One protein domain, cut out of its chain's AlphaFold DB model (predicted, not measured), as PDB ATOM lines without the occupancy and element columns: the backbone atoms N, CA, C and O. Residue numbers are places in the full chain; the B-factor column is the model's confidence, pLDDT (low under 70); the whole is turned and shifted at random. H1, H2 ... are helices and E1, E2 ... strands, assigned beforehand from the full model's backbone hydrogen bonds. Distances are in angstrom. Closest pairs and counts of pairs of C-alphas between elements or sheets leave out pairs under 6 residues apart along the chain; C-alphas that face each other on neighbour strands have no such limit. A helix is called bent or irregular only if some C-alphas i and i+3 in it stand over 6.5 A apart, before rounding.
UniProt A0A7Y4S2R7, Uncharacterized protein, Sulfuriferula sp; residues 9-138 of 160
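AT A GLANCE: This is residues 9 to 138 of the 160 residues of an uncharacterized protein of Sulfuriferula sp (UniProt A0A7Y4S2R7). A strongly twisted sheet of six strands curls round helix H3, and H1 packs beside the strands on the same side of the sheet, where its residues 16 to 20 meet residues 67 to 71 of H3 and the two helices make a corner, about perpendicular at 80 degrees. H4 only grazes the sheet near E3 and E4, while H2 lies off the sheet in the crossover from E1 to E2. The printed part has 130 residues, with four named helices and six named strands in the order H1 E1 H2 E2 H3 E3 E4 H4 E5 E6, class mixed, helices and strands. The sheet runs E2 E1 E3 E4 E5 E6 and is mixed, with E2 and E1 parallel and the other neighbours antiparallel. The whole is compact, with a radius of gyration of the C-alphas of 14.3 A and spans of 41 by 31 by 25 A.

IN THESE COORDINATES: The sheet holds E2, residues 53 to 56; E1, residues 28 to 32; E3, residues 85 to 90, 16.3 A long; E4, residues 93 to 98, 16.5 A; E5, residues 124 to 129, 15.2 A; and E6, residues 132 to 137, 16.5 A, ending at C-alpha 137 (30.942, 14.067, 26.075). H3, residues 67 to 79, is 18.4 A long and only just irregular: C-alphas 74 and 77 are 6.9 A apart. H1, residues 13 to 24, is 16.4 A long and begins at C-alpha 13 (41.618, 16.068, 6.101). H2 is residues 37 to 43 and H4 residues 110 to 116.

HOW THE PARTS SIT: E1, H2 and E2 form a strand-helix-strand unit, two parallel neighbour strands with a helix between, and its crossover is right-handed; N 55 and O 30 are 2.8 A apart. Within hydrogen-bond range are also N 29 and O 87 of E1 and E3, 2.8 A. The hairpin E3 and E4 has N 88 and O 95 at 2.8 A. Between E4 and E5, N 94 and O 126 are 2.8 A apart. The hairpin E5 and E6 has N 134 and O 127 at 2.8 A. H1 and H3 on one face of the sheet make two layers, helices and sheet. The closest C-alphas of H3 and E6 are those of His 75 and Phe 133, 7.5 A. H1 touches H3 with residues 16 to 20 alone, closest at the C-alphas of Leu 16 and Pro 67, 4.6 A, about perpendicular at 80 degrees. H1 has a height over the sheet of 8.1 A. H4 only grazes the sheet with residues 111 to 115. H2 is not on the sheet and is apart from H1, H3 and H4. In H1, H2 and H4 every O i to N i+4 pair is within hydrogen-bond range; in H3, 6 of 9 are.

THE WHOLE: The C-alphas of Phe 9 and Asn 102, the two farthest apart, are 44.3 A from each other. The link from E4 to H4 is long, with 11 residues, and in it residues 100 to 101 pair antiparallel with residues 104 to 105. The printed part has no cut. Its mean pLDDT is 93.0, and residues 9 to 10, 48 and 50 are under 70.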
ATOM      1  N   PHE A   9      42.424  14.640  -5.766       57.41
ATOM      2  CA  PHE A   9      41.966  16.039  -5.771       57.41
ATOM      3  C   PHE A   9      41.066  16.410  -4.585       57.41
ATOM      4  O   PHE A   9      40.493  17.506  -4.568       57.41
ATOM      5  N   ARG A  10      40.889  15.508  -3.611       66.06
ATOM      6  CA  ARG A  10      40.207  15.842  -2.358       66.06
ATOM      7  C   ARG A  10      41.217  16.478  -1.398       66.06
ATOM      8  O   ARG A  10      42.294  15.911  -1.211       66.06
ATOM      9  N   PRO A  11      40.904  17.637  -0.796       74.19
ATOM     10  CA  PRO A  11      41.790  18.234   0.193       74.19
ATOM     11  C   PRO A  11      42.038  17.247   1.344       74.19
ATOM     12  O   PRO A  11      41.104  16.612   1.837       74.19
ATOM     13  N   LYS A  12      43.309  17.090   1.738       86.56
ATOM     14  CA  LYS A  12      43.713  16.190   2.828       86.56
ATOM     15  C   LYS A  12      43.005  16.622   4.127       86.56
ATOM     16  O   LYS A  12      43.090  17.807   4.455       86.56
ATOM     17  N   PRO A  13      42.360  15.712   4.884       90.88
ATOM     18  CA  PRO A  13      41.618  16.068   6.101       90.88
ATOM     19  C   PRO A  13      42.443  16.862   7.122       90.88
ATOM     20  O   PRO A  13      41.971  17.865   7.646       90.88
ATOM     21  N   THR A  14      43.715  16.499   7.301       93.12
ATOM     22  CA  THR A  14      44.662  17.228   8.155       93.12
ATOM     23  C   THR A  14      44.792  18.703   7.758       93.12
ATOM     24  O   THR A  14      44.695  19.572   8.614       93.12
ATOM     25  N   VAL A  15      44.888  18.999   6.456       93.69
ATOM     26  CA  VAL A  15      44.992  20.379   5.944       93.69
ATOM     27  C   VAL A  15      43.691  21.151   6.164       93.69
ATOM     28  O   VAL A  15      43.720  22.343   6.461       93.69
ATOM     29  N   LEU A  16      42.531  20.500   6.016       95.31
ATOM     30  CA  LEU A  16      41.242  21.132   6.313       95.31
ATOM     31  C   LEU A  16      41.136  21.477   7.798       95.31
ATOM     32  O   LEU A  16      40.743  22.591   8.129       95.31
ATOM     33  N   ARG A  17      41.538  20.556   8.677       96.44
ATOM     34  CA  ARG A  17      41.566  20.780  10.122       96.44
ATOM     35  C   ARG A  17      42.487  21.936  10.503       96.44
ATOM     36  O   ARG A  17      42.047  22.843  11.198       96.44
ATOM     37  N   GLU A  18      43.728  21.931  10.027       95.88
ATOM     38  CA  GLU A  18      44.708  22.989  10.307       95.88
ATOM     39  C   GLU A  18      44.196  24.357   9.852       95.88
ATOM     40  O   GLU A  18      44.206  25.314  10.621       95.88
ATOM     41  N   ARG A  19      43.651  24.446   8.632       96.44
ATOM     42  CA  ARG A  19      43.066  25.692   8.112       96.44
ATOM     43  C   ARG A  19      41.839  26.144   8.895       96.44
ATOM     44  O   ARG A  19      41.615  27.345   9.022       96.44
ATOM     45  N   PHE A  20      41.027  25.207   9.384       97.44
ATOM     46  CA  PHE A  20      39.907  25.527  10.261       97.44
ATOM     47  C   PHE A  20      40.418  26.143  11.568       97.44
ATOM     48  O   PHE A  20      40.021  27.257  11.896       97.44
ATOM     49  N   LEU A  21      41.339  25.469  12.262       97.19
ATOM     50  CA  LEU A  21      41.890  25.949  13.532       97.19
ATOM     51  C   LEU A  21      42.568  27.308  13.357       97.19
ATOM     52  O   LEU A  21      42.236  28.246  14.067       97.19
ATOM     53  N   GLN A  22      43.408  27.464  12.332       95.94
ATOM     54  CA  GLN A  22      44.073  28.732  12.034       95.94
ATOM     55  C   GLN A  22      43.076  29.875  11.789       95.94
ATOM     56  O   GLN A  22      43.294  31.003  12.228       95.94
ATOM     57  N   ARG A  23      41.974  29.612  11.076       95.81
ATOM     58  CA  ARG A  23      40.985  30.647  10.749       95.81
ATOM     59  C   ARG A  23      40.086  31.015  11.929       95.81
ATOM     60  O   ARG A  23      39.625  32.157  11.997       95.81
ATOM     61  N   TYR A  24      39.792  30.053  12.798       96.19
ATOM     62  CA  TYR A  24      38.814  30.208  13.870       96.19
ATOM     63  C   TYR A  24      39.424  30.244  15.273       96.19
ATOM     64  O   TYR A  24      38.663  30.367  16.223       96.19
ATOM     65  N   ALA A  25      40.752  30.219  15.421       95.50
ATOM     66  CA  ALA A  25      41.436  30.330  16.710       95.50
ATOM     67  C   ALA A  25      40.922  31.526  17.530       95.50
ATOM     68  O   ALA A  25      40.855  32.654  17.035       95.50
ATOM     69  N   GLY A  26      40.507  31.265  18.772       92.81
ATOM     70  CA  GLY A  26      39.944  32.261  19.685       92.81
ATOM     71  C   GLY A  26      38.520  32.717  19.341       92.81
ATOM     72  O   GLY A  26      37.924  33.499  20.088       92.81
ATOM     73  N   ARG A  27      37.923  32.235  18.247       94.06
ATOM     74  CA  ARG A  27      36.602  32.662  17.763       94.06
ATOM     75  C   ARG A  27      35.507  31.705  18.204       94.06
ATOM     76  O   ARG A  27      35.751  30.544  18.532       94.06
ATOM     77  N   ALA A  28      34.281  32.211  18.177       95.38
ATOM     78  CA  ALA A  28      33.086  31.408  18.359       95.38
ATOM     79  C   ALA A  28      32.222  31.396  17.091       95.38
ATOM     80  O   ALA A  28      32.168  32.365  16.326       95.38
ATOM     81  N   ILE A  29      31.588  30.251  16.861       97.50
ATOM     82  CA  ILE A  29      30.798  29.930  15.678       97.50
ATOM     83  C   ILE A  29      29.451  29.397  16.152       97.50
ATOM     84  O   ILE A  29      29.398  28.484  16.967       97.50
ATOM     85  N   ILE A  30      28.367  29.924  15.607       97.44
ATOM     86  CA  ILE A  30      27.020  29.396  15.773       97.44
ATOM     87  C   ILE A  30      26.693  28.553  14.549       97.44
ATOM     88  O   ILE A  30      26.690  29.045  13.420       97.44
ATOM     89  N   VAL A  31      26.392  27.282  14.778       98.06
ATOM     90  CA  VAL A  31      25.890  26.361  13.762       98.06
ATOM     91  C   VAL A  31      24.385  26.226  13.959       98.06
ATOM     92  O   VAL A  31      23.918  25.930  15.058       98.06
ATOM     93  N   HIS A  32      23.608  26.458  12.905       97.50
ATOM     94  CA  HIS A  32      22.148  26.469  12.980       97.50
ATOM     95  C   HIS A  32      21.501  25.756  11.795       97.50
ATOM     96  O   HIS A  32      22.080  25.680  10.719       97.50
ATOM     97  N   THR A  33      20.263  25.293  11.965       95.06
ATOM     98  CA  THR A  33      19.443  24.689  10.893       95.06
ATOM     99  C   THR A  33      18.251  25.570  10.515       95.06
ATOM    100  O   THR A  33      17.185  25.087  10.150       95.06
ATOM    101  N   GLY A  34      18.446  26.883  10.629       91.38
ATOM    102  CA  GLY A  34      17.419  27.906  10.446       91.38
ATOM    103  C   GLY A  34      17.071  28.552  11.782       91.38
ATOM    104  O   GLY A  34      16.517  27.910  12.665       91.38
ATOM    105  N   VAL A  35      17.430  29.824  11.925       91.00
ATOM    106  CA  VAL A  35      17.031  30.685  13.046       91.00
ATOM    107  C   VAL A  35      16.154  31.806  12.503       91.00
ATOM    108  O   VAL A  35      16.274  32.172  11.331       91.00
ATOM    109  N   SER A  36      15.250  32.332  13.327       92.75
ATOM    110  CA  SER A  36      14.367  33.413  12.896       92.75
ATOM    111  C   SER A  36      15.146  34.715  12.692       92.75
ATOM    112  O   SER A  36      16.168  34.961  13.335       92.75
ATOM    113  N   ILE A  37      14.632  35.586  11.819       90.19
ATOM    114  CA  ILE A  37      15.197  36.928  11.613       90.19
ATOM    115  C   ILE A  37      15.175  37.718  12.925       90.19
ATOM    116  O   ILE A  37      16.142  38.410  13.224       90.19
ATOM    117  N   GLY A  38      14.118  37.567  13.734       92.81
ATOM    118  CA  GLY A  38      14.027  38.186  15.058       92.81
ATOM    119  C   GLY A  38      15.160  37.743  15.981       92.81
ATOM    120  O   GLY A  38      15.850  38.582  16.544       92.81
ATOM    121  N   TRP A  39      15.447  36.442  16.043       94.00
ATOM    122  CA  TRP A  39      16.546  35.917  16.857       94.00
ATOM    123  C   TRP A  39      17.913  36.450  16.405       94.00
ATOM    124  O   TRP A  39      18.732  36.855  17.223       94.00
ATOM    125  N   VAL A  40      18.155  36.518  15.092       91.56
ATOM    126  CA  VAL A  40      19.391  37.117  14.555       91.56
ATOM    127  C   VAL A  40      19.453  38.619  14.841       91.56
ATOM    128  O   VAL A  40      20.531  39.135  15.122       91.56
ATOM    129  N   SER A  41      18.314  39.312  14.789       91.25
ATOM    130  CA  SER A  41      18.215  40.747  15.077       91.25
ATOM    131  C   SER A  41      18.511  41.059  16.538       91.25
ATOM    132  O   SER A  41      19.131  42.078  16.813       91.25
ATOM    133  N   GLU A  42      18.120  40.191  17.469       91.94
ATOM    134  CA  GLU A  42      18.535  40.321  18.868       91.94
ATOM    135  C   GLU A  42      20.028  40.003  19.028       91.94
ATOM    136  O   GLU A  42      20.758  40.787  19.624       91.94
ATOM    137  N   LEU A  43      20.537  38.941  18.390       90.81
ATOM    138  CA  LEU A  43      21.957  38.571  18.465       90.81
ATOM    139  C   LEU A  43      22.914  39.704  18.068       90.81
ATOM    140  O   LEU A  43      23.974  39.848  18.667       90.81
ATOM    141  N   ILE A  44      22.581  40.488  17.042       89.31
ATOM    142  CA  ILE A  44      23.447  41.586  16.583       89.31
ATOM    143  C   ILE A  44      23.453  42.795  17.526       89.31
ATOM    144  O   ILE A  44      24.364  43.613  17.420       89.31
ATOM    145  N   LYS A  45      22.458  42.924  18.416       88.25
ATOM    146  CA  LYS A  45      22.403  43.994  19.425       88.25
ATOM    147  C   LYS A  45      23.294  43.685  20.624       88.25
ATOM    148  O   LYS A  45      23.785  44.607  21.267       88.25
ATOM    149  N   GLU A  46      23.507  42.403  20.908       84.94
ATOM    150  CA  GLU A  46      24.305  41.963  22.047       84.94
ATOM    151  C   GLU A  46      25.796  42.278  21.845       84.94
ATOM    152  O   GLU A  46      26.401  41.992  20.801       84.94
ATOM    153  N   ALA A  47      26.411  42.866  22.872       71.69
ATOM    154  CA  ALA A  47      27.810  43.272  22.840       71.69
ATOM    155  C   ALA A  47      28.730  42.062  22.598       71.69
ATOM    156  O   ALA A  47      28.671  41.048  23.288       71.69
ATOM    157  N   GLY A  48      29.591  42.154  21.580       69.62
ATOM    158  CA  GLY A  48      30.506  41.069  21.200       69.62
ATOM    159  C   GLY A  48      29.866  39.925  20.399       69.62
ATOM    160  O   GLY A  48      30.588  39.176  19.739       69.62
ATOM    161  N   CYS A  49      28.534  39.821  20.341       73.00
ATOM    162  CA  CYS A  49      27.843  38.771  19.586       73.00
ATOM    163  C   CYS A  49      27.800  39.026  18.071       73.00
ATOM    164  O   CYS A  49      27.723  38.079  17.284       73.00
ATOM    165  N   GLY A  50      27.951  40.282  17.632       63.91
ATOM    166  CA  GLY A  50      28.078  40.630  16.209       63.91
ATOM    167  C   GLY A  50      29.279  39.974  15.506       63.91
ATOM    168  O   GLY A  50      29.251  39.778  14.292       63.91
ATOM    169  N   GLN A  51      30.305  39.576  16.264       77.12
ATOM    170  CA  GLN A  51      31.521  38.935  15.747       77.12
ATOM    171  C   GLN A  51      31.401  37.407  15.627       77.12
ATOM    172  O   GLN A  51      32.303  36.754  15.092       77.12
ATOM    173  N   LEU A  52      30.301  36.822  16.116       88.38
ATOM    174  CA  LEU A  52      30.069  35.385  16.040       88.38
ATOM    175  C   LEU A  52      29.811  34.974  14.591       88.38
ATOM    176  O   LEU A  52      28.888  35.460  13.931       88.38
ATOM    177  N   PHE A  53      30.619  34.030  14.110       92.06
ATOM    178  CA  PHE A  53      30.394  33.417  12.807       92.06
ATOM    179  C   PHE A  53      29.093  32.629  12.848       92.06
ATOM    180  O   PHE A  53      28.794  31.983  13.845       92.06
ATOM    181  N   ARG A  54      28.326  32.653  11.762       94.25
ATOM    182  CA  ARG A  54      27.063  31.918  11.656       94.25
ATOM    183  C   ARG A  54      27.120  31.007  10.449       94.25
ATOM    184  O   ARG A  54      27.435  31.468   9.354       94.25
ATOM    185  N   ILE A  55      26.852  29.727  10.667       96.12
ATOM    186  CA  ILE A  55      26.901  28.693   9.642       96.12
ATOM    187  C   ILE A  55      25.547  28.001   9.581       96.12
ATOM    188  O   ILE A  55      25.124  27.349  10.539       96.12
ATOM    189  N   ASP A  56      24.892  28.123   8.430       96.12
ATOM    190  CA  ASP A  56      23.668  27.392   8.136       96.12
ATOM    191  C   ASP A  56      24.007  25.963   7.702       96.12
ATOM    192  O   ASP A  56      24.454  25.720   6.581       96.12
ATOM    193  N   ALA A  57      23.782  25.015   8.606       95.81
ATOM    194  CA  ALA A  57      24.037  23.591   8.423       95.81
ATOM    195  C   ALA A  57      23.071  22.910   7.439       95.81
ATOM    196  O   ALA A  57      23.262  21.736   7.117       95.81
ATOM    197  N   ARG A  58      22.030  23.605   6.958       95.69
ATOM    198  CA  ARG A  58      21.160  23.085   5.888       95.69
ATOM    199  C   ARG A  58      21.851  23.105   4.530       95.69
ATOM    200  O   ARG A  58      21.502  22.314   3.655       95.69
ATOM    201  N   ASN A  59      22.821  23.999   4.351       93.38
ATOM    202  CA  ASN A  59      23.600  24.072   3.126       93.38
ATOM    203  C   ASN A  59      24.516  22.852   3.058       93.38
ATOM    204  O   ASN A  59      25.374  22.663   3.914       93.38
ATOM    205  N   GLN A  60      24.318  22.006   2.050       91.62
ATOM    206  CA  GLN A  60      25.139  20.812   1.883       91.62
ATOM    207  C   GLN A  60      26.590  21.191   1.552       91.62
ATOM    208  O   GLN A  60      26.815  22.152   0.808       91.62
ATOM    209  N   PRO A  61      27.581  20.426   2.047       90.81
ATOM    210  CA  PRO A  61      28.973  20.677   1.725       90.81
ATOM    211  C   PRO A  61      29.200  20.483   0.224       90.81
ATOM    212  O   PRO A  61      28.653  19.568  -0.401       90.81
ATOM    213  N   SER A  62      30.044  21.326  -0.363       89.75
ATOM    214  CA  SER A  62      30.388  21.201  -1.779       89.75
ATOM    215  C   SER A  62      31.222  19.937  -2.058       89.75
ATOM    216  O   SER A  62      31.745  19.279  -1.155       89.75
ATOM    217  N   ARG A  63      31.428  19.596  -3.342       86.50
ATOM    218  CA  ARG A  63      32.282  18.455  -3.748       86.50
ATOM    219  C   ARG A  63      33.724  18.562  -3.218       86.50
ATOM    220  O   ARG A  63      34.392  17.539  -3.054       86.50
ATOM    221  N   ARG A  64      34.213  19.785  -2.993       88.06
ATOM    222  CA  ARG A  64      35.510  20.095  -2.376       88.06
ATOM    223  C   ARG A  64      35.241  20.987  -1.161       88.06
ATOM    224  O   ARG A  64      35.317  22.206  -1.306       88.06
ATOM    225  N   PRO A  65      34.899  20.399  -0.004       92.88
ATOM    226  CA  PRO A  65      34.373  21.166   1.109       92.88
ATOM    227  C   PRO A  65      35.389  22.186   1.616       92.88
ATOM    228  O   PRO A  65      36.596  21.916   1.664       92.88
ATOM    229  N   THR A  66      34.891  23.347   2.029       94.69
ATOM    230  CA  THR A  66      35.696  24.302   2.795       94.69
ATOM    231  C   THR A  66      36.065  23.707   4.166       94.69
ATOM    232  O   THR A  66      35.415  22.767   4.629       94.69
ATOM    233  N   PRO A  67      37.091  24.238   4.861       96.31
ATOM    234  CA  PRO A  67      37.434  23.785   6.210       96.31
ATOM    235  C   PRO A  67      36.242  23.765   7.176       96.31
ATOM    236  O   PRO A  67      36.052  22.790   7.899       96.31
ATOM    237  N   ILE A  68      35.404  24.808   7.150       96.69
ATOM    238  CA  ILE A  68      34.222  24.910   8.014       96.69
ATOM    239  C   ILE A  68      33.126  23.915   7.620       96.69
ATOM    240  O   ILE A  68      32.576  23.254   8.496       96.69
ATOM    241  N   GLU A  69      32.857  23.738   6.323       96.38
ATOM    242  CA  GLU A  69      31.917  22.720   5.831       96.38
ATOM    243  C   GLU A  69      32.355  21.318   6.267       96.38
ATOM    244  O   GLU A  69      31.552  20.511   6.735       96.38
ATOM    245  N   TRP A  70      33.649  21.028   6.155       96.50
ATOM    246  CA  TRP A  70      34.189  19.744   6.565       96.50
ATOM    247  C   TRP A  70      34.024  19.512   8.073       96.50
ATOM    248  O   TRP A  70      33.475  18.480   8.455       96.50
ATOM    249  N   VAL A  71      34.400  20.469   8.931       97.56
ATOM    250  CA  VAL A  71      34.223  20.332  10.390       97.56
ATOM    251  C   VAL A  71      32.747  20.187  10.767       97.56
ATOM    252  O   VAL A  71      32.384  19.255  11.485       97.56
ATOM    253  N   VAL A  72      31.871  21.054  10.253       97.75
ATOM    254  CA  VAL A  72      30.443  21.030  10.599       97.75
ATOM    255  C   VAL A  72      29.801  19.707  10.198       97.75
ATOM    256  O   VAL A  72      29.250  19.008  11.050       97.75
ATOM    257  N   HIS A  73      29.915  19.310   8.933       96.69
ATOM    258  CA  HIS A  73      29.179  18.150   8.429       96.69
ATOM    259  C   HIS A  73      29.833  16.812   8.780       96.69
ATOM    260  O   HIS A  73      29.132  15.812   8.935       96.69
ATOM    261  N   GLN A  74      31.164  16.754   8.903       95.69
ATOM    262  CA  GLN A  74      31.863  15.491   9.163       95.69
ATOM    263  C   GLN A  74      32.181  15.246  10.632       95.69
ATOM    264  O   GLN A  74      32.403  14.084  10.978       95.69
ATOM    265  N   HIS A  75      32.189  16.281  11.475       97.06
ATOM    266  CA  HIS A  75      32.573  16.149  12.879       97.06
ATOM    267  C   HIS A  75      31.511  16.644  13.854       97.06
ATOM    268  O   HIS A  75      31.312  15.987  14.860       97.06
ATOM    269  N   LEU A  76      30.793  17.736  13.578       97.56
ATOM    270  CA  LEU A  76      29.853  18.296  14.560       97.56
ATOM    271  C   LEU A  76      28.453  17.674  14.470       97.56
ATOM    272  O   LEU A  76      27.943  17.140  15.454       97.56
ATOM    273  N   LEU A  77      27.837  17.680  13.284       96.50
ATOM    274  CA  LEU A  77      26.442  17.245  13.114       96.50
ATOM    275  C   LEU A  77      26.213  15.750  13.398       96.50
ATOM    276  O   LEU A  77      25.102  15.358  13.745       96.50
ATOM    277  N   LYS A  78      27.259  14.918  13.319       95.94
ATOM    278  CA  LYS A  78      27.186  13.472  13.614       95.94
ATOM    279  C   LYS A  78      26.844  13.158  15.072       95.94
ATOM    280  O   LYS A  78      26.512  12.022  15.389       95.94
ATOM    281  N   HIS A  79      26.942  14.143  15.961       96.06
ATOM    282  CA  HIS A  79      26.686  13.961  17.387       96.06
ATOM    283  C   HIS A  79      25.256  14.281  17.814       96.06
ATOM    284  O   HIS A  79      24.969  14.143  19.006       96.06
ATOM    285  N   HIS A  80      24.394  14.673  16.866       95.19
ATOM    286  CA  HIS A  80      22.960  14.910  17.058       95.19
ATOM    287  C   HIS A  80      22.637  15.870  18.213       95.19
ATOM    288  O   HIS A  80      21.656  15.690  18.928       95.19
ATOM    289  N   LEU A  81      23.478  16.894  18.406       95.88
ATOM    290  CA  LEU A  81      23.159  17.977  19.332       95.88
ATOM    291  C   LEU A  81      21.959  18.782  18.805       95.88
ATOM    292  O   LEU A  81      21.875  18.994  17.590       95.88
ATOM    293  N   PRO A  82      21.076  19.274  19.692       96.69
ATOM    294  CA  PRO A  82      20.043  20.228  19.312       96.69
ATOM    295  C   PRO A  82      20.644  21.452  18.614       96.69
ATOM    296  O   PRO A  82      21.717  21.932  18.987       96.69
ATOM    297  N   THR A  83      19.951  21.966  17.604       96.25
ATOM    298  CA  THR A  83      20.343  23.170  16.867       96.25
ATOM    299  C   THR A  83      19.422  24.344  17.226       96.25
ATOM    300  O   THR A  83      18.221  24.138  17.391       96.25
ATOM    301  N   PRO A  84      19.941  25.586  17.311       97.50
ATOM    302  CA  PRO A  84      21.333  25.976  17.082       97.50
ATOM    303  C   PRO A  84      22.281  25.529  18.202       97.50
ATOM    304  O   PRO A  84      21.856  25.258  19.320       97.50
ATOM    305  N   PHE A  85      23.577  25.468  17.906       97.94
ATOM    306  CA  PHE A  85      24.624  25.256  18.902       97.94
ATOM    307  C   PHE A  85      25.832  26.148  18.636       97.94
ATOM    308  O   PHE A  85      26.087  26.564  17.506       97.94
ATOM    309  N   ILE A  86      26.568  26.446  19.697       97.38
ATOM    310  CA  ILE A  86      27.768  27.267  19.682       97.38
ATOM    311  C   ILE A  86      29.014  26.398  19.805       97.38
ATOM    312  O   ILE A  86      29.040  25.430  20.558       97.38
ATOM    313  N   VAL A  87      30.043  26.769  19.051       98.25
ATOM    314  CA  VAL A  87      31.377  26.181  19.054       98.25
ATOM    315  C   VAL A  87      32.370  27.283  19.385       98.25
ATOM    316  O   VAL A  87      32.491  28.240  18.622       98.25
ATOM    317  N   LYS A  88      33.099  27.153  20.490       97.38
ATOM    318  CA  LYS A  88      34.230  28.017  20.831       97.38
ATOM    319  C   LYS A  88      35.525  27.270  20.521       97.38
ATOM    320  O   LYS A  88      35.719  26.147  20.977       97.38
ATOM    321  N   VAL A  89      36.391  27.882  19.719       97.19
ATOM    322  CA  VAL A  89      37.679  27.297  19.326       97.19
ATOM    323  C   VAL A  89      38.771  27.910  20.196       97.19
ATOM    324  O   VAL A  89      39.010  29.119  20.129       97.19
ATOM    325  N   ILE A  90      39.408  27.086  21.023       95.31
ATOM    326  CA  ILE A  90      40.496  27.474  21.926       95.31
ATOM    327  C   ILE A  90      41.618  26.469  21.716       95.31
ATOM    328  O   ILE A  90      41.411  25.269  21.896       95.31
ATOM    329  N   ASP A  91      42.779  26.965  21.297       92.44
ATOM    330  CA  ASP A  91      43.935  26.147  20.932       92.44
ATOM    331  C   ASP A  91      43.548  25.023  19.952       92.44
ATOM    332  O   ASP A  91      42.980  25.271  18.884       92.44
ATOM    333  N   GLU A  92      43.819  23.775  20.323       96.44
ATOM    334  CA  GLU A  92      43.490  22.569  19.562       96.44
ATOM    335  C   GLU A  92      42.162  21.918  19.989       96.44
ATOM    336  O   GLU A  92      41.904  20.743  19.704       96.44
ATOM    337  N   THR A  93      41.305  22.677  20.676       98.25
ATOM    338  CA  THR A  93      40.046  22.188  21.239       98.25
ATOM    339  C   THR A  93      38.853  22.992  20.739       98.25
ATOM    340  O   THR A  93      38.850  24.222  20.677       98.25
ATOM    341  N   LEU A  94      37.796  22.272  20.385       98.50
ATOM    342  CA  LEU A  94      36.485  22.818  20.081       98.50
ATOM    343  C   LEU A  94      35.585  22.487  21.267       98.50
ATOM    344  O   LEU A  94      35.355  21.311  21.550       98.50
ATOM    345  N   TRP A  95      35.067  23.515  21.924       98.56
ATOM    346  CA  TRP A  95      34.094  23.404  23.005       98.56
ATOM    347  C   TRP A  95      32.708  23.689  22.451       98.56
ATOM    348  O   TRP A  95      32.507  24.715  21.799       98.56
ATOM    349  N   ILE A  96      31.763  22.772  22.650       98.50
ATOM    350  CA  ILE A  96      30.445  22.847  22.025       98.50
ATOM    351  C   ILE A  96      29.342  22.758  23.067       98.50
ATOM    352  O   ILE A  96      29.312  21.858  23.914       98.50
ATOM    353  N   ARG A  97      28.373  23.663  22.931       97.88
ATOM    354  CA  ARG A  97      27.149  23.681  23.725       97.88
ATOM    355  C   ARG A  97      25.949  24.036  22.854       97.88
ATOM    356  O   ARG A  97      26.075  24.884  21.975       97.88
ATOM    357  N   HIS A  98      24.796  23.398  23.050       97.69
ATOM    358  CA  HIS A  98      23.607  23.758  22.286       97.69
ATOM    359  C   HIS A  98      22.921  24.972  22.889       97.69
ATOM    360  O   HIS A  98      22.997  25.242  24.082       97.69
ATOM    361  N   LEU A  99      22.242  25.714  22.035       96.81
ATOM    362  CA  LEU A  99      21.563  26.960  22.349       96.81
ATOM    363  C   LEU A  99      20.053  26.721  22.357       96.81
ATOM    364  O   LEU A  99      19.304  27.518  21.812       96.81
ATOM    365  N   VAL A 100      19.613  25.595  22.924       96.12
ATOM    366  CA  VAL A 100      18.199  25.183  22.959       96.12
ATOM    367  C   VAL A 100      17.793  24.873  24.393       96.12
ATOM    368  O   VAL A 100      18.504  24.140  25.082       96.12
ATOM    369  N   ARG A 101      16.643  25.401  24.815       93.44
ATOM    370  CA  ARG A 101      15.974  25.097  26.084       93.44
ATOM    371  C   ARG A 101      14.466  25.069  25.841       93.44
ATOM    372  O   ARG A 101      13.950  25.912  25.117       93.44
ATOM    373  N   ASN A 102      13.755  24.091  26.404       90.19
ATOM    374  CA  ASN A 102      12.307  23.920  26.197       90.19
ATOM    375  C   ASN A 102      11.904  23.887  24.705       90.19
ATOM    376  O   ASN A 102      10.923  24.508  24.305       90.19
ATOM    377  N   ASN A 103      12.691  23.191  23.874       89.81
ATOM    378  CA  ASN A 103      12.525  23.093  22.414       89.81
ATOM    379  C   ASN A 103      12.585  24.424  21.641       89.81
ATOM    380  O   ASN A 103      12.251  24.457  20.459       89.81
ATOM    381  N   MET A 104      13.055  25.499  22.273       92.38
ATOM    382  CA  MET A 104      13.225  26.809  21.653       92.38
ATOM    383  C   MET A 104      14.688  27.248  21.730       92.38
ATOM    384  O   MET A 104      15.376  26.909  22.697       92.38
ATOM    385  N   PRO A 105      15.195  28.004  20.739       95.50
ATOM    386  CA  PRO A 105      16.482  28.662  20.880       95.50
ATOM    387  C   PRO A 105      16.504  29.553  22.131       95.50
ATOM    388  O   PRO A 105      15.540  30.278  22.377       95.50
ATOM    389  N   VAL A 106      17.594  29.513  22.901       94.75
ATOM    390  CA  VAL A 106      17.810  30.438  24.032       94.75
ATOM    391  C   VAL A 106      17.836  31.881  23.535       94.75
ATOM    392  O   VAL A 106      18.119  32.131  22.356       94.75
ATOM    393  N   HIS A 107      17.553  32.841  24.412       93.19
ATOM    394  CA  HIS A 107      17.612  34.245  24.021       93.19
ATOM    395  C   HIS A 107      19.068  34.638  23.698       93.19
ATOM    396  O   HIS A 107      19.970  34.209  24.409       93.19
ATOM    397  N   PRO A 108      19.365  35.439  22.660       93.31
ATOM    398  CA  PRO A 108      20.754  35.753  22.312       93.31
ATOM    399  C   PRO A 108      21.591  36.407  23.416       93.31
ATOM    400  O   PRO A 108      22.787  36.130  23.481       93.31
ATOM    401  N   SER A 109      20.976  37.191  24.309       90.38
ATOM    402  CA  SER A 109      21.658  37.739  25.496       90.38
ATOM    403  C   SER A 109      22.293  36.643  26.359       90.38
ATOM    404  O   SER A 109      23.353  36.844  26.939       90.38
ATOM    405  N   GLU A 110      21.706  35.442  26.374       91.69
ATOM    406  CA  GLU A 110      22.191  34.297  27.140       91.69
ATOM    407  C   GLU A 110      23.554  33.764  26.653       91.69
ATOM    408  O   GLU A 110      24.314  33.164  27.415       91.69
ATOM    409  N   ILE A 111      23.893  33.991  25.380       92.19
ATOM    410  CA  ILE A 111      25.056  33.379  24.720       92.19
ATOM    411  C   ILE A 111      26.374  33.848  25.335       92.19
ATOM    412  O   ILE A 111      27.321  33.062  25.397       92.19
ATOM    413  N   HIS A 112      26.449  35.100  25.794       88.75
ATOM    414  CA  HIS A 112      27.657  35.622  26.432       88.75
ATOM    415  C   HIS A 112      28.008  34.828  27.698       88.75
ATOM    416  O   HIS A 112      29.140  34.362  27.828       88.75
ATOM    417  N   TRP A 113      27.026  34.587  28.574       89.50
ATOM    418  CA  TRP A 113      27.232  33.778  29.778       89.50
ATOM    419  C   TRP A 113      27.548  32.317  29.439       89.50
ATOM    420  O   TRP A 113      28.470  31.732  30.001       89.50
ATOM    421  N   MET A 114      26.867  31.734  28.447       92.94
ATOM    422  CA  MET A 114      27.172  30.364  28.008       92.94
ATOM    423  C   MET A 114      28.601  30.217  27.475       92.94
ATOM    424  O   MET A 114      29.208  29.164  27.649       92.94
ATOM    425  N   LEU A 115      29.138  31.254  26.822       92.00
ATOM    426  CA  LEU A 115      30.527  31.295  26.366       92.00
ATOM    427  C   LEU A 115      31.526  31.399  27.519       92.00
ATOM    428  O   LEU A 115      32.588  30.787  27.426       92.00
ATOM    429  N   SER A 116      31.208  32.170  28.566       90.38
ATOM    430  CA  SER A 116      32.081  32.316  29.738       90.38
ATOM    431  C   SER A 116      32.143  31.065  30.609       90.38
ATOM    432  O   SER A 116      33.077  30.919  31.382       90.38
ATOM    433  N   GLU A 117      31.174  30.156  30.480       92.50
ATOM    434  CA  GLU A 117      31.162  28.897  31.230       92.50
ATOM    435  C   GLU A 117      32.058  27.802  30.621       92.50
ATOM    436  O   GLU A 117      32.189  26.732  31.210       92.50
ATOM    437  N   PHE A 118      32.678  28.022  29.455       93.56
ATOM    438  CA  PHE A 118      33.752  27.141  28.991       93.56
ATOM    439  C   PHE A 118      35.047  27.424  29.774       93.56
ATOM    440  O   PHE A 118      35.384  28.593  29.957       93.56
ATOM    441  N   PRO A 119      35.826  26.397  30.163       94.25
ATOM    442  CA  PRO A 119      35.729  24.989  29.753       94.25
ATOM    443  C   PRO A 119      34.826  24.105  30.630       94.25
ATOM    444  O   PRO A 119      34.705  22.918  30.346       94.25
ATOM    445  N   ASP A 120      34.190  24.645  31.664       93.50
ATOM    446  CA  ASP A 120      33.532  23.841  32.700       93.50
ATOM    447  C   ASP A 120      32.179  23.257  32.263       93.50
ATOM    448  O   ASP A 120      31.829  22.143  32.648       93.50
ATOM    449  N   ASN A 121      31.422  23.967  31.419       95.38
ATOM    450  CA  ASN A 121      30.086  23.549  30.981       95.38
ATOM    451  C   ASN A 121      30.005  23.406  29.457       95.38
ATOM    452  O   ASN A 121      29.786  24.364  28.712       95.38
ATOM    453  N   TYR A 122      30.138  22.168  28.984       97.50
ATOM    454  CA  TYR A 122      30.037  21.783  27.575       97.50
ATOM    455  C   TYR A 122      29.268  20.472  27.428       97.50
ATOM    456  O   TYR A 122      29.314  19.619  28.305       97.50
ATOM    457  N   HIS A 123      28.612  20.261  26.284       98.31
ATOM    458  CA  HIS A 123      28.025  18.949  25.959       98.31
ATOM    459  C   HIS A 123      28.984  18.067  25.173       98.31
ATOM    460  O   HIS A 123      28.916  16.837  25.220       98.31
ATOM    461  N   LEU A 124      29.840  18.698  24.377       98.31
ATOM    462  CA  LEU A 124      30.732  18.012  23.469       98.31
ATOM    463  C   LEU A 124      32.039  18.791  23.379       98.31
ATOM    464  O   LEU A 124      32.033  20.010  23.227       98.31
ATOM    465  N   LYS A 125      33.148  18.071  23.467       98.56
ATOM    466  CA  LYS A 125      34.494  18.600  23.295       98.56
ATOM    467  C   LYS A 125      35.193  17.777  22.228       98.56
ATOM    468  O   LYS A 125      35.195  16.547  22.279       98.56
ATOM    469  N   LEU A 126      35.751  18.461  21.238       98.56
ATOM    470  CA  LEU A 126      36.516  17.855  20.155       98.56
ATOM    471  C   LEU A 126      37.971  18.297  20.279       98.56
ATOM    472  O   LEU A 126      38.253  19.484  20.158       98.56
ATOM    473  N   THR A 127      38.881  17.348  20.479       98.38
ATOM    474  CA  THR A 127      40.324  17.621  20.598       98.38
ATOM    475  C   THR A 127      41.046  17.084  19.373       98.38
ATOM    476  O   THR A 127      40.728  15.989  18.899       98.38
ATOM    477  N   VAL A 128      41.994  17.843  18.823       97.44
ATOM    478  CA  VAL A 128      42.805  17.418  17.672       97.44
ATOM    479  C   VAL A 128      43.378  16.015  17.887       97.44
ATOM    480  O   VAL A 128      44.007  15.726  18.898       97.44
ATOM    481  N   ALA A 129      43.165  15.127  16.913       94.69
ATOM    482  CA  ALA A 129      43.754  13.790  16.916       94.69
ATOM    483  C   ALA A 129      43.921  13.252  15.490       94.69
ATOM    484  O   ALA A 129      42.978  13.245  14.694       94.69
ATOM    485  N   GLY A 130      45.124  12.788  15.144       91.25
ATOM    486  CA  GLY A 130      45.408  12.182  13.838       91.25
ATOM    487  C   GLY A 130      45.054  13.110  12.672       91.25
ATOM    488  O   GLY A 130      45.642  14.181  12.540       91.25
ATOM    489  N   ALA A 131      44.070  12.727  11.854       89.69
ATOM    490  CA  ALA A 131      43.561  13.517  10.724       89.69
ATOM    491  C   ALA A 131      42.237  14.264  11.013       89.69
ATOM    492  O   ALA A 131      41.684  14.898  10.116       89.69
ATOM    493  N   GLY A 132      41.712  14.172  12.240       94.25
ATOM    494  CA  GLY A 132      40.426  14.739  12.645       94.25
ATOM    495  C   GLY A 132      40.426  15.151  14.112       94.25
ATOM    496  O   GLY A 132      41.362  15.823  14.560       94.25
ATOM    497  N   PHE A 133      39.384  14.741  14.833       97.62
ATOM    498  CA  PHE A 133      39.180  15.037  16.247       97.62
ATOM    499  C   PHE A 133      38.802  13.770  17.014       97.62
ATOM    500  O   PHE A 133      38.053  12.935  16.501       97.62
ATOM    501  N   THR A 134      39.298  13.651  18.241       97.56
ATOM    502  CA  THR A 134      38.721  12.773  19.265       97.56
ATOM    503  C   THR A 134      37.576  13.497  19.948       97.56
ATOM    504  O   THR A 134      37.546  14.727  19.987       97.56
ATOM    505  N   VAL A 135      36.608  12.731  20.439       97.88
ATOM    506  CA  VAL A 135      35.346  13.258  20.949       97.88
ATOM    507  C   VAL A 135      35.192  12.875  22.409       97.88
ATOM    508  O   VAL A 135      35.340  11.710  22.765       97.88
ATOM    509  N   GLU A 136      34.816  13.853  23.217       98.19
ATOM    510  CA  GLU A 136      34.498  13.703  24.627       98.19
ATOM    511  C   GLU A 136      33.105  14.301  24.887       98.19
ATOM    512  O   GLU A 136      32.767  15.369  24.365       98.19
ATOM    513  N   ARG A 137      32.268  13.590  25.650       97.94
ATOM    514  CA  ARG A 137      30.942  14.067  26.075       97.94
ATOM    515  C   ARG A 137      31.075  14.697  27.457       97.94
ATOM    516  O   ARG A 137      31.661  14.077  28.337       97.94
ATOM    517  N   GLY A 138      30.534  15.899  27.614       97.50
ATOM    518  CA  GLY A 138      30.450  16.582  28.903       97.50
ATOM    519  C   GLY A 138      29.071  16.391  29.530       97.50
ATOM    520  O   GLY A 138      28.568  15.270  29.616       97.50
TER     521      GLY A 138